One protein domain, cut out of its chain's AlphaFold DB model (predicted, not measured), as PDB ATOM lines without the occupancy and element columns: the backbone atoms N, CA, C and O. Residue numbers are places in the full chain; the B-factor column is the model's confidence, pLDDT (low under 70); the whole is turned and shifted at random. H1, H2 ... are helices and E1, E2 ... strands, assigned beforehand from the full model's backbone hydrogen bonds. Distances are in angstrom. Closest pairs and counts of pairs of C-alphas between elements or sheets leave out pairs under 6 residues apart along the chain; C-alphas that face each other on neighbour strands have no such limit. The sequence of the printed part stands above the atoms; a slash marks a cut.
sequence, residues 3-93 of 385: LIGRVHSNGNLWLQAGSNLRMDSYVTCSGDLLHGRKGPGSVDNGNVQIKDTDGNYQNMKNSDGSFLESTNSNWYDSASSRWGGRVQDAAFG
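What this domain is: This is residues 3 to 93 of the 385 residues of an uncharacterized protein of candidate division Zixibacteria bacterium HGW-Zixibacteria-1 (UniProt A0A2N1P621). A body with little regular structure, it winds in two stacked turns of short strands, E1 E2 E3 then E4 E5 E6, like a short solenoid. E7 folds back beside E6, and residues 87 to 88 pair with E4. The 91 printed residues, seven named strands then one named helix, are mixed in class with 33 in named elements; sheet E3 E6 E7 is mixed, E1 E4 and E2 E5 parallel. It is compact, radius of gyration of the C-alphas 12.0 A, spanning 33 by 27 by 25 A.

How they stand to each other: Look first at E6, residues 47 to 51: parallel to E3, residues 20 to 23, with N 21 and O 47 2.9 A apart. It forms a hairpin with E7, residues 57 to 59, with N 50 and O 58 2.9 A apart. H1, residues 75 to 83, only grazes this sheet, the closest C-alphas of E7 and H1, Gln 58 and Arg 82, being 6.7 A apart; every O i to N i+4 pair in H1 is within hydrogen-bond range. E1, residues 7 to 9, is parallel to E4, residues 27 to 29, N 28 to O 7 2.8 A. E2, residues 13 to 15, is parallel to E5, residues 33 to 35, N 15 to O 34 2.9 A.

Where its parts are: Find C-alpha 7, where E1 begins, at (31.396, -39.449, 292.473). E6 runs 12.7 A, E3 10.1 A; H1 runs 11.6 A to C-alpha 83 at (31.506, -37.430, 278.392).

The domain as a whole: The farthest C-alphas, Pro 40 and Asp 54, are 36.4 A apart. The printed part has no cut; links E5 to E6 and E7 to H1 are long. No printed residue is under 70 in pLDDT.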
ATOM      1  N   LEU A   3      31.814 -48.316 289.724       87.69
ATOM      2  CA  LEU A   3      31.132 -47.373 290.603       87.69
ATOM      3  C   LEU A   3      29.856 -46.918 289.896       87.69
ATOM      4  O   LEU A   3      29.913 -46.305 288.831       87.69
ATOM      5  N   ILE A   4      28.702 -47.269 290.456       84.81
ATOM      6  CA  ILE A   4      27.411 -47.044 289.788       84.81
ATOM      7  C   ILE A   4      26.862 -45.637 290.079       84.81
ATOM      8  O   ILE A   4      26.241 -45.015 289.221       84.81
ATOM      9  N   GLY A   5      27.112 -45.130 291.288       85.12
ATOM     10  CA  GLY A   5      26.620 -43.834 291.754       85.12
ATOM     11  C   GLY A   5      27.465 -42.651 291.295       85.12
ATOM     12  O   GLY A   5      28.482 -42.802 290.616       85.12
ATOM     13  N   ARG A   6      27.022 -41.455 291.692       92.00
ATOM     14  CA  ARG A   6      27.772 -40.212 291.482       92.00
ATOM     15  C   ARG A   6      29.045 -40.216 292.332       92.00
ATOM     16  O   ARG A   6      29.037 -40.703 293.459       92.00
ATOM     17  N   VAL A   7      30.111 -39.636 291.795       95.06
ATOM     18  CA  VAL A   7      31.396 -39.449 292.473       95.06
ATOM     19  C   VAL A   7      31.667 -37.953 292.581       95.06
ATOM     20  O   VAL A   7      31.558 -37.227 291.590       95.06
ATOM     21  N   HIS A   8      32.018 -37.497 293.780       96.12
ATOM     22  CA  HIS A   8      32.433 -36.122 294.032       96.12
ATOM     23  C   HIS A   8      33.667 -36.083 294.940       96.12
ATOM     24  O   HIS A   8      33.817 -36.936 295.816       96.12
ATOM     25  N   SER A   9      34.526 -35.084 294.745       96.31
ATOM     26  CA  SER A   9      35.633 -34.747 295.643       96.31
ATOM     27  C   SER A   9      35.646 -33.242 295.914       96.31
ATOM     28  O   SER A   9      35.695 -32.460 294.966       96.31
ATOM     29  N   ASN A  10      35.706 -32.845 297.191       94.81
ATOM     30  CA  ASN A  10      35.906 -31.450 297.624       94.81
ATOM     31  C   ASN A  10      37.346 -30.941 297.372       94.81
ATOM     32  O   ASN A  10      37.812 -30.010 298.011       94.81
ATOM     33  N   GLY A  11      38.087 -31.552 296.454       95.25
ATOM     34  CA  GLY A  11      39.397 -31.090 296.008       95.25
ATOM     35  C   GLY A  11      39.809 -31.864 294.766       95.25
ATOM     36  O   GLY A  11      38.954 -32.393 294.059       95.25
ATOM     37  N   ASN A  12      41.109 -32.000 294.510       97.31
ATOM     38  CA  ASN A  12      41.572 -32.772 293.354       97.31
ATOM     39  C   ASN A  12      41.105 -34.235 293.428       97.31
ATOM     40  O   ASN A  12      41.199 -34.880 294.480       97.31
ATOM     41  N   LEU A  13      40.648 -34.773 292.299       97.38
ATOM     42  CA  LEU A  13      40.250 -36.167 292.147       97.38
ATOM     43  C   LEU A  13      41.313 -36.918 291.345       97.38
ATOM     44  O   LEU A  13      41.517 -36.659 290.164       97.38
ATOM     45  N   TRP A  14      41.971 -37.877 291.992       96.56
ATOM     46  CA  TRP A  14      43.016 -38.699 291.383       96.56
ATOM     47  C   TRP A  14      42.444 -40.051 290.968       96.56
ATOM     48  O   TRP A  14      41.910 -40.780 291.807       96.56
ATOM     49  N   LEU A  15      42.562 -40.393 289.686       96.31
ATOM     50  CA  LEU A  15      41.995 -41.605 289.110       96.31
ATOM     51  C   LEU A  15      43.073 -42.446 288.432       96.31
ATOM     52  O   LEU A  15      43.775 -42.001 287.528       96.31
ATOM     53  N   GLN A  16      43.148 -43.717 288.810       94.62
ATOM     54  CA  GLN A  16      43.952 -44.714 288.115       94.62
ATOM     55  C   GLN A  16      43.357 -46.108 288.302       94.62
ATOM     56  O   GLN A  16      42.526 -46.342 289.182       94.62
ATOM     57  N   ALA A  17      43.787 -47.054 287.474       93.81
ATOM     58  CA  ALA A  17      43.381 -48.446 287.592       93.81
ATOM     59  C   ALA A  17      44.490 -49.371 287.101       93.81
ATOM     60  O   ALA A  17      45.038 -49.148 286.026       93.81
ATOM     61  N   GLY A  18      44.754 -50.466 287.818       91.50
ATOM     62  CA  GLY A  18      45.661 -51.512 287.327       91.50
ATOM     63  C   GLY A  18      45.124 -52.239 286.084       91.50
ATOM     64  O   GLY A  18      45.887 -52.612 285.200       91.50
ATOM     65  N   SER A  19      43.801 -52.413 285.987       92.62
ATOM     66  CA  SER A  19      43.142 -53.039 284.829       92.62
ATOM     67  C   SER A  19      42.009 -52.168 284.295       92.62
ATOM     68  O   SER A  19      42.169 -51.528 283.260       92.62
ATOM     69  N   ASN A  20      40.871 -52.127 284.996       92.88
ATOM     70  CA  ASN A  20      39.717 -51.322 284.602       92.88
ATOM     71  C   ASN A  20      39.009 -50.732 285.835       92.88
ATOM     72  O   ASN A  20      38.656 -51.458 286.779       92.88
ATOM     73  N   LEU A  21      38.751 -49.429 285.779       93.56
ATOM     74  CA  LEU A  21      37.799 -48.702 286.613       93.56
ATOM     75  C   LEU A  21      36.656 -48.230 285.713       93.56
ATOM     76  O   LEU A  21      36.905 -47.640 284.666       93.56
ATOM     77  N   ARG A  22      35.415 -48.512 286.105       94.25
ATOM     78  CA  ARG A  22      34.204 -48.066 285.412       94.25
ATOM     79  C   ARG A  22      33.389 -47.170 286.330       94.25
ATOM     80  O   ARG A  22      33.238 -47.508 287.498       94.25
ATOM     81  N   MET A  23      32.877 -46.065 285.809       94.75
ATOM     82  CA  MET A  23      31.978 -45.149 286.506       94.75
ATOM     83  C   MET A  23      30.753 -44.897 285.628       94.75
ATOM     84  O   MET A  23      30.888 -44.565 284.450       94.75
ATOM     85  N   ASP A  24      29.561 -45.089 286.182       93.44
ATOM     86  CA  ASP A  24      28.328 -45.103 285.384       93.44
ATOM     87  C   ASP A  24      27.569 -43.773 285.406       93.44
ATOM     88  O   ASP A  24      26.670 -43.564 284.584       93.44
ATOM     89  N   SER A  25      27.944 -42.882 286.320       92.19
ATOM     90  CA  SER A  25      27.259 -41.622 286.596       92.19
ATOM     91  C   SER A  25      28.233 -40.439 286.583       92.19
ATOM     92  O   SER A  25      29.358 -40.550 286.097       92.19
ATOM     93  N   TYR A  26      27.775 -39.293 287.084       94.94
ATOM     94  CA  TYR A  26      28.566 -38.070 287.185       94.94
ATOM     95  C   TYR A  26      29.841 -38.283 288.003       94.94
ATOM     96  O   TYR A  26      29.801 -38.878 289.081       94.94
ATOM     97  N   VAL A  27      30.947 -37.742 287.501       97.50
ATOM     98  CA  VAL A  27      32.252 -37.701 288.162       97.50
ATOM     99  C   VAL A  27      32.655 -36.241 288.253       97.50
ATOM    100  O   VAL A  27      32.890 -35.589 287.236       97.50
ATOM    101  N   THR A  28      32.675 -35.716 289.472       98.00
ATOM    102  CA  THR A  28      32.858 -34.287 289.711       98.00
ATOM    103  C   THR A  28      33.931 -34.008 290.750       98.00
ATOM    104  O   THR A  28      34.191 -34.839 291.623       98.00
ATOM    105  N   CYS A  29      34.558 -32.842 290.676       98.19
ATOM    106  CA  CYS A  29      35.462 -32.370 291.717       98.19
ATOM    107  C   CYS A  29      35.541 -30.845 291.754       98.19
ATOM    108  O   CYS A  29      35.378 -30.197 290.727       98.19
ATOM    109  N   SER A  30      35.800 -30.274 292.929       97.81
ATOM    110  CA  SER A  30      36.012 -28.826 293.079       97.81
ATOM    111  C   SER A  30      37.431 -28.371 292.720       97.81
ATOM    112  O   SER A  30      37.662 -27.177 292.560       97.81
ATOM    113  N   GLY A  31      38.380 -29.310 292.627       97.88
ATOM    114  CA  GLY A  31      39.745 -29.084 292.146       97.88
ATOM    115  C   GLY A  31      39.960 -29.677 290.755       97.88
ATOM    116  O   GLY A  31      39.025 -29.729 289.960       97.88
ATOM    117  N   ASP A  32      41.168 -30.174 290.494       98.19
ATOM    118  CA  ASP A  32      41.544 -30.815 289.227       98.19
ATOM    119  C   ASP A  32      41.229 -32.319 289.217       98.19
ATOM    120  O   ASP A  32      41.461 -33.031 290.201       98.19
ATOM    121  N   LEU A  33      40.786 -32.830 288.070       97.94
ATOM    122  CA  LEU A  33      40.679 -34.256 287.787       97.94
ATOM    123  C   LEU A  33      41.961 -34.730 287.099       97.94
ATOM    124  O   LEU A  33      42.284 -34.293 285.996       97.94
ATOM    125  N   LEU A  34      42.677 -35.647 287.748       97.81
ATOM    126  CA  LEU A  34      44.041 -36.040 287.391       97.81
ATOM    127  C   LEU A  34      44.160 -37.555 287.229       97.81
ATOM    128  O   LEU A  34      43.596 -38.328 288.012       97.81
ATOM    129  N   HIS A  35      44.935 -37.996 286.240       97.06
ATOM    130  CA  HIS A  35      45.359 -39.386 286.142       97.06
ATOM    131  C   HIS A  35      46.495 -39.664 287.133       97.06
ATOM    132  O   HIS A  35      47.406 -38.862 287.334       97.06
ATOM    133  N   GLY A  36      46.445 -40.835 287.763       94.56
ATOM    134  CA  GLY A  36      47.476 -41.313 288.674       94.56
ATOM    135  C   GLY A  36      47.025 -41.314 290.127       94.56
ATOM    136  O   GLY A  36      45.888 -41.666 290.447       94.56
ATOM    137  N   ARG A  37      47.943 -40.974 291.032       90.94
ATOM    138  CA  ARG A  37      47.746 -41.072 292.484       90.94
ATOM    139  C   ARG A  37      48.237 -39.822 293.200       90.94
ATOM    140  O   ARG A  37      49.277 -39.277 292.856       90.94
ATOM    141  N   LYS A  38      47.537 -39.451 294.276       90.75
ATOM    142  CA  LYS A  38      47.862 -38.299 295.138       90.75
ATOM    143  C   LYS A  38      49.201 -38.429 295.890       90.75
ATOM    144  O   LYS A  38      49.734 -37.431 296.356       90.75
ATOM    145  N   GLY A  39      49.712 -39.649 296.069       89.38
ATOM    146  CA  GLY A  39      50.831 -39.961 296.972       89.38
ATOM    147  C   GLY A  39      51.927 -40.826 296.349       89.38
ATOM    148  O   GLY A  39      51.865 -41.135 295.161       89.38
ATOM    149  N   PRO A  40      52.914 -41.276 297.141       89.75
ATOM    150  CA  PRO A  40      54.069 -42.015 296.637       89.75
ATOM    151  C   PRO A  40      53.686 -43.380 296.065       89.75
ATOM    152  O   PRO A  40      52.742 -44.008 296.533       89.75
ATOM    153  N   GLY A  41      54.474 -43.872 295.108       89.31
ATOM    154  CA  GLY A  41      54.334 -45.194 294.494       89.31
ATOM    155  C   GLY A  41      54.172 -45.120 292.977       89.31
ATOM    156  O   GLY A  41      54.247 -44.046 292.385       89.31
ATOM    157  N   SER A  42      53.973 -46.270 292.333       91.19
ATOM    158  CA  SER A  42      53.795 -46.334 290.880       91.19
ATOM    159  C   SER A  42      52.417 -45.838 290.449       91.19
ATOM    160  O   SER A  42      51.431 -46.018 291.171       91.19
ATOM    161  N   VAL A  43      52.378 -45.245 289.256       93.94
ATOM    162  CA  VAL A  43      51.152 -44.890 288.538       93.94
ATOM    163  C   VAL A  43      50.682 -46.088 287.719       93.94
ATOM    164  O   VAL A  43      51.466 -46.686 286.979       93.94
ATOM    165  N   ASP A  44      49.396 -46.406 287.828       94.88
ATOM    166  CA  ASP A  44      48.764 -47.464 287.046       94.88
ATOM    167  C   ASP A  44      48.123 -46.909 285.764       94.88
ATOM    168  O   ASP A  44      47.414 -45.902 285.774       94.88
ATOM    169  N   ASN A  45      48.339 -47.605 284.644       95.88
ATOM    170  CA  ASN A  45      47.974 -47.139 283.296       95.88
ATOM    171  C   ASN A  45      46.832 -47.937 282.640       95.88
ATOM    172  O   ASN A  45      46.697 -47.929 281.406       95.88
ATOM    173  N   GLY A  46      46.052 -48.673 283.435       96.31
ATOM    174  CA  GLY A  46      44.839 -49.347 282.983       96.31
ATOM    175  C   GLY A  46      43.730 -48.360 282.613       96.31
ATOM    176  O   GLY A  46      43.892 -47.141 282.680       96.31
ATOM    177  N   ASN A  47      42.591 -48.889 282.178       97.06
ATOM    178  CA  ASN A  47      41.503 -48.062 281.668       97.06
ATOM    179  C   ASN A  47      40.702 -47.429 282.806       97.06
ATOM    180  O   ASN A  47      40.276 -48.121 283.736       97.06
ATOM    181  N   VAL A  48      40.410 -46.138 282.666       97.31
ATOM    182  CA  VAL A  48      39.436 -45.414 283.487       97.31
ATOM    183  C   VAL A  48      38.299 -45.015 282.559       97.31
ATOM    184  O   VAL A  48      38.464 -44.163 281.693       97.31
ATOM    185  N   GLN A  49      37.163 -45.692 282.683       97.44
ATOM    186  CA  GLN A  49      36.031 -45.567 281.774       97.44
ATOM    187  C   GLN A  49      34.854 -44.908 282.490       97.44
ATOM    188  O   GLN A  49      34.420 -45.394 283.532       97.44
ATOM    189  N   ILE A  50      34.302 -43.848 281.913       97.81
ATOM    190  CA  ILE A  50      33.145 -43.130 282.458       97.81
ATOM    191  C   ILE A  50      32.048 -43.151 281.394       97.81
ATOM    192  O   ILE A  50      32.338 -42.900 280.222       97.81
ATOM    193  N   LYS A  51      30.813 -43.506 281.764       96.81
ATOM    194  CA  LYS A  51      29.683 -43.482 280.823       96.81
ATOM    195  C   LYS A  51      29.359 -42.047 280.424       96.81
ATOM    196  O   LYS A  51      29.144 -41.226 281.310       96.81
ATOM    197  N   ASP A  52      29.259 -41.776 279.127       96.75
ATOM    198  CA  ASP A  52      28.688 -40.539 278.588       96.75
ATOM    199  C   ASP A  52      27.157 -40.490 278.749       96.75
ATOM    200  O   ASP A  52      26.527 -41.420 279.264       96.75
ATOM    201  N   THR A  53      26.541 -39.382 278.338       94.69
ATOM    202  CA  THR A  53      25.084 -39.185 278.412       94.69
ATOM    203  C   THR A  53      24.280 -40.169 277.570       94.69
ATOM    204  O   THR A  53      23.133 -40.438 277.926       94.69
ATOM    205  N   ASP A  54      24.887 -40.750 276.536       95.38
ATOM    206  CA  ASP A  54      24.268 -41.748 275.658       95.38
ATOM    207  C   ASP A  54      24.398 -43.178 276.220       95.38
ATOM    208  O   ASP A  54      23.856 -44.131 275.661       95.38
ATOM    209  N   GLY A  55      25.092 -43.340 277.354       94.50
ATOM    210  CA  GLY A  55      25.268 -44.613 278.051       94.50
ATOM    211  C   GLY A  55      26.489 -45.420 277.609       94.50
ATOM    212  O   GLY A  55      26.660 -46.551 278.076       94.50
ATOM    213  N   ASN A  56      27.359 -44.863 276.762       97.12
ATOM    214  CA  ASN A  56      28.562 -45.533 276.276       97.12
ATOM    215  C   ASN A  56      29.762 -45.233 277.178       97.12
ATOM    216  O   ASN A  56      29.967 -44.108 277.622       97.12
ATOM    217  N   TYR A  57      30.592 -46.242 277.447       97.69
ATOM    218  CA  TYR A  57      31.819 -46.047 278.219       97.69
ATOM    219  C   TYR A  57      32.896 -45.351 277.388       97.69
ATOM    220  O   TYR A  57      33.379 -45.905 276.400       97.69
ATOM    221  N   GLN A  58      33.352 -44.203 277.875       98.06
ATOM    222  CA  GLN A  58      34.403 -43.400 277.264       98.06
ATOM    223  C   GLN A  58      35.645 -43.429 278.149       98.06
ATOM    224  O   GLN A  58      35.569 -43.227 279.363       98.06
ATOM    225  N   ASN A  59      36.797 -43.726 277.550       97.69
ATOM    226  CA  ASN A  59      38.046 -43.884 278.289       97.69
ATOM    227  C   ASN A  59      38.718 -42.525 278.524       97.69
ATOM    228  O   ASN A  59      38.788 -41.685 277.627       97.69
ATOM    229  N   MET A  60      39.264 -42.326 279.719       97.50
ATOM    230  CA  MET A  60      40.172 -41.221 280.019       97.50
ATOM    231  C   MET A  60      41.467 -41.349 279.209       97.50
ATOM    232  O   MET A  60      42.025 -40.348 278.768       97.50
ATOM    233  N   LYS A  61      41.908 -42.585 278.945       97.50
ATOM    234  CA  LYS A  61      43.094 -42.879 278.138       97.50
ATOM    235  C   LYS A  61      42.835 -42.654 276.644       97.50
ATOM    236  O   LYS A  61      41.901 -43.220 276.076       97.50
ATOM    237  N   ASN A  62      43.693 -41.862 276.016       96.38
ATOM    238  CA  ASN A  62      43.710 -41.564 274.589       96.38
ATOM    239  C   ASN A  62      44.354 -42.705 273.782       96.38
ATOM    240  O   ASN A  62      45.036 -43.578 274.323       96.38
ATOM    241  N   SER A  63      44.171 -42.682 272.460       94.62
ATOM    242  CA  SER A  63      44.740 -43.686 271.548       94.62
ATOM    243  C   SER A  63      46.271 -43.688 271.506       94.62
ATOM    244  O   SER A  63      46.868 -44.719 271.216       94.62
ATOM    245  N   ASP A  64      46.904 -42.551 271.797       95.06
ATOM    246  CA  ASP A  64      48.362 -42.405 271.895       95.06
ATOM    247  C   ASP A  64      48.926 -42.853 273.259       95.06
ATOM    248  O   ASP A  64      50.136 -42.827 273.473       95.06
ATOM    249  N   GLY A  65      48.057 -43.282 274.180       93.81
ATOM    250  CA  GLY A  65      48.415 -43.731 275.520       93.81
ATOM    251  C   GLY A  65      48.473 -42.633 276.583       93.81
ATOM    252  O   GLY A  65      48.598 -42.984 277.757       93.81
ATOM    253  N   SER A  66      48.343 -41.355 276.209       95.62
ATOM    254  CA  SER A  66      48.177 -40.245 277.156       95.62
ATOM    255  C   SER A  66      46.801 -40.285 277.831       95.62
ATOM    256  O   SER A  66      45.920 -41.041 277.419       95.62
ATOM    257  N   PHE A  67      46.595 -39.477 278.869       97.69
ATOM    258  CA  PHE A  67      45.311 -39.367 279.560       97.69
ATOM    259  C   PHE A  67      44.723 -37.970 279.361       97.69
ATOM    260  O   PHE A  67      45.439 -36.972 279.397       97.69
ATOM    261  N   LEU A  68      43.416 -37.901 279.103       97.88
ATOM    262  CA  LEU A  68      42.676 -36.645 279.091       97.88
ATOM    263  C   LEU A  68      42.314 -36.273 280.530       97.88
ATOM    264  O   LEU A  68      41.475 -36.928 281.143       97.88
ATOM    265  N   GLU A  69      42.937 -35.218 281.034       97.38
ATOM    266  CA  GLU A  69      42.816 -34.717 282.405       97.38
ATOM    267  C   GLU A  69      42.806 -33.180 282.418       97.38
ATOM    268  O   GLU A  69      43.050 -32.552 281.381       97.38
ATOM    269  N   SER A  70      42.560 -32.578 283.585       97.88
ATOM    270  CA  SER A  70      42.401 -31.124 283.754       97.88
ATOM    271  C   SER A  70      43.595 -30.289 283.289       97.88
ATOM    272  O   SER A  70      43.434 -29.127 282.930       97.88
ATOM    273  N   THR A  71      44.795 -30.874 283.230       96.50
ATOM    274  CA  THR A  71      46.010 -30.192 282.751       96.50
ATOM    275  C   THR A  71      46.021 -29.962 281.233       96.50
ATOM    276  O   THR A  71      46.867 -29.225 280.720       96.50
ATOM    277  N   ASN A  72      45.092 -30.572 280.487       97.12
ATOM    278  CA  ASN A  72      44.968 -30.380 279.048       97.12
ATOM    279  C   ASN A  72      44.506 -28.950 278.713       97.12
ATOM    280  O   ASN A  72      43.503 -28.471 279.234       97.12
ATOM    281  N   SER A  73      45.177 -28.285 277.766       96.75
ATOM    282  CA  SER A  73      44.850 -26.903 277.373       96.75
ATOM    283  C   SER A  73      43.416 -26.715 276.864       96.75
ATOM    284  O   SER A  73      42.878 -25.617 276.952       96.75
ATOM    285  N   ASN A  74      42.807 -27.777 276.331       96.50
ATOM    286  CA  ASN A  74      41.444 -27.802 275.802       96.50
ATOM    287  C   ASN A  74      40.523 -28.660 276.686       96.50
ATOM    288  O   ASN A  74      39.588 -29.282 276.173       96.50
ATOM    289  N   TRP A  75      40.822 -28.768 277.985       97.56
ATOM    290  CA  TRP A  75      40.138 -29.668 278.910       97.56
ATOM    291  C   TRP A  75      38.613 -29.501 278.895       97.56
ATOM    292  O   TRP A  75      37.917 -30.488 278.670       97.56
ATOM    293  N   TYR A  76      38.098 -28.276 279.048       96.81
ATOM    294  CA  TYR A  76      36.654 -28.009 279.104       96.81
ATOM    295  C   TYR A  76      35.906 -28.571 277.884       96.81
ATOM    296  O   TYR A  76      34.963 -29.355 278.026       96.81
ATOM    297  N   ASP A  77      36.370 -28.234 276.678       97.62
ATOM    298  CA  ASP A  77      35.747 -28.680 275.428       97.62
ATOM    299  C   ASP A  77      35.928 -30.188 275.218       97.62
ATOM    300  O   ASP A  77      34.988 -30.900 274.851       97.62
ATOM    301  N   SER A  78      37.131 -30.702 275.495       97.31
ATOM    302  CA  SER A  78      37.467 -32.115 275.301       97.31
ATOM    303  C   SER A  78      36.674 -33.021 276.242       97.31
ATOM    304  O   SER A  78      36.167 -34.058 275.813       97.31
ATOM    305  N   ALA A  79      36.536 -32.633 277.512       97.50
ATOM    306  CA  ALA A  79      35.766 -33.371 278.502       97.50
ATOM    307  C   ALA A  79      34.259 -33.281 278.227       97.50
ATOM    308  O   ALA A  79      33.571 -34.306 278.254       97.50
ATOM    309  N   SER A  80      33.756 -32.093 277.869       96.81
ATOM    310  CA  SER A  80      32.359 -31.903 277.451       96.81
ATOM    311  C   SER A  80      32.002 -32.797 276.269       96.81
ATOM    312  O   SER A  80      31.007 -33.518 276.320       96.81
ATOM    313  N   SER A  81      32.845 -32.804 275.232       97.31
ATOM    314  CA  SER A  81      32.633 -33.625 274.041       97.31
ATOM    315  C   SER A  81      32.761 -35.118 274.327       97.31
ATOM    316  O   SER A  81      32.028 -35.901 273.730       97.31
ATOM    317  N   ARG A  82      33.697 -35.530 275.191       97.81
ATOM    318  CA  ARG A  82      33.933 -36.949 275.468       97.81
ATOM    319  C   ARG A  82      32.844 -37.552 276.339       97.81
ATOM    320  O   ARG A  82      32.432 -38.665 276.066       97.81
ATOM    321  N   TRP A  83      32.398 -36.854 277.380       97.81
ATOM    322  CA  TRP A  83      31.506 -37.430 278.392       97.81
ATOM    323  C   TRP A  83      30.112 -36.796 278.437       97.81
ATOM    324  O   TRP A  83      29.345 -37.083 279.356       97.81
ATOM    325  N   GLY A  84      29.775 -35.919 277.488       95.50
ATOM    326  CA  GLY A  84      28.471 -35.246 277.445       95.50
ATOM    327  C   GLY A  84      28.192 -34.401 278.693       95.50
ATOM    328  O   GLY A  84      27.051 -34.284 279.126       95.50
ATOM    329  N   GLY A  85      29.241 -33.875 279.334       93.31
ATOM    330  CA  GLY A  85      29.130 -33.097 280.572       93.31
ATOM    331  C   GLY A  85      28.974 -33.917 281.858       93.31
ATOM    332  O   GLY A  85      28.665 -33.336 282.893       93.31
ATOM    333  N   ARG A  86      29.187 -35.240 281.851       95.62
ATOM    334  CA  ARG A  86      29.202 -36.046 283.092       95.62
ATOM    335  C   ARG A  86      30.497 -35.948 283.895       95.62
ATOM    336  O   ARG A  86      30.496 -36.303 285.069       95.62
ATOM    337  N   VAL A  87      31.574 -35.485 283.270       98.06
ATOM    338  CA  VAL A  87      32.873 -35.269 283.910       98.06
ATOM    339  C   VAL A  87      33.102 -33.773 284.019       98.06
ATOM    340  O   VAL A  87      33.146 -33.100 282.992       98.06
ATOM    341  N   GLN A  88      33.174 -33.261 285.248       97.81
ATOM    342  CA  GLN A  88      33.231 -31.823 285.515       97.81
ATOM    343  C   GLN A  88      34.156 -31.517 286.691       97.81
ATOM    344  O   GLN A  88      33.996 -32.075 287.771       97.81
ATOM    345  N   ASP A  89      35.095 -30.606 286.499       97.94
ATOM    346  CA  ASP A  89      36.011 -30.141 287.538       97.94
ATOM    347  C   ASP A  89      35.774 -28.648 287.850       97.94
ATOM    348  O   ASP A  89      34.749 -28.073 287.456       97.94
ATOM    349  N   ALA A  90      36.727 -27.995 288.518       97.31
ATOM    350  CA  ALA A  90      36.666 -26.563 288.813       97.31
ATOM    351  C   ALA A  90      36.403 -25.681 287.572       97.31
ATOM    352  O   ALA A  90      35.694 -24.677 287.665       97.31
ATOM    353  N   ALA A  91      36.915 -26.057 286.391       96.81
ATOM    354  CA  ALA A  91      36.731 -25.291 285.154       96.81
ATOM    355  C   ALA A  91      35.268 -25.282 284.667       96.81
ATOM    356  O   ALA A  91      34.872 -24.401 283.904       96.81
ATOM    357  N   PHE A  92      34.452 -26.228 285.137       96.94
ATOM    358  CA  PHE A  92      33.009 -26.285 284.895       96.94
ATOM    359  C   PHE A  92      32.192 -25.521 285.949       96.94
ATOM    360  O   PHE A  92      30.963 -25.505 285.873       96.94
ATOM    361  N   GLY A  93      32.850 -24.892 286.927       95.81
ATOM    362  CA  GLY A  93      32.202 -24.193 288.036       95.81
ATOM    363  C   GLY A  93      31.785 -25.106 289.190       95.81
ATOM    364  O   GLY A  93      30.963 -24.699 290.008       95.81
TER     365      GLY A  93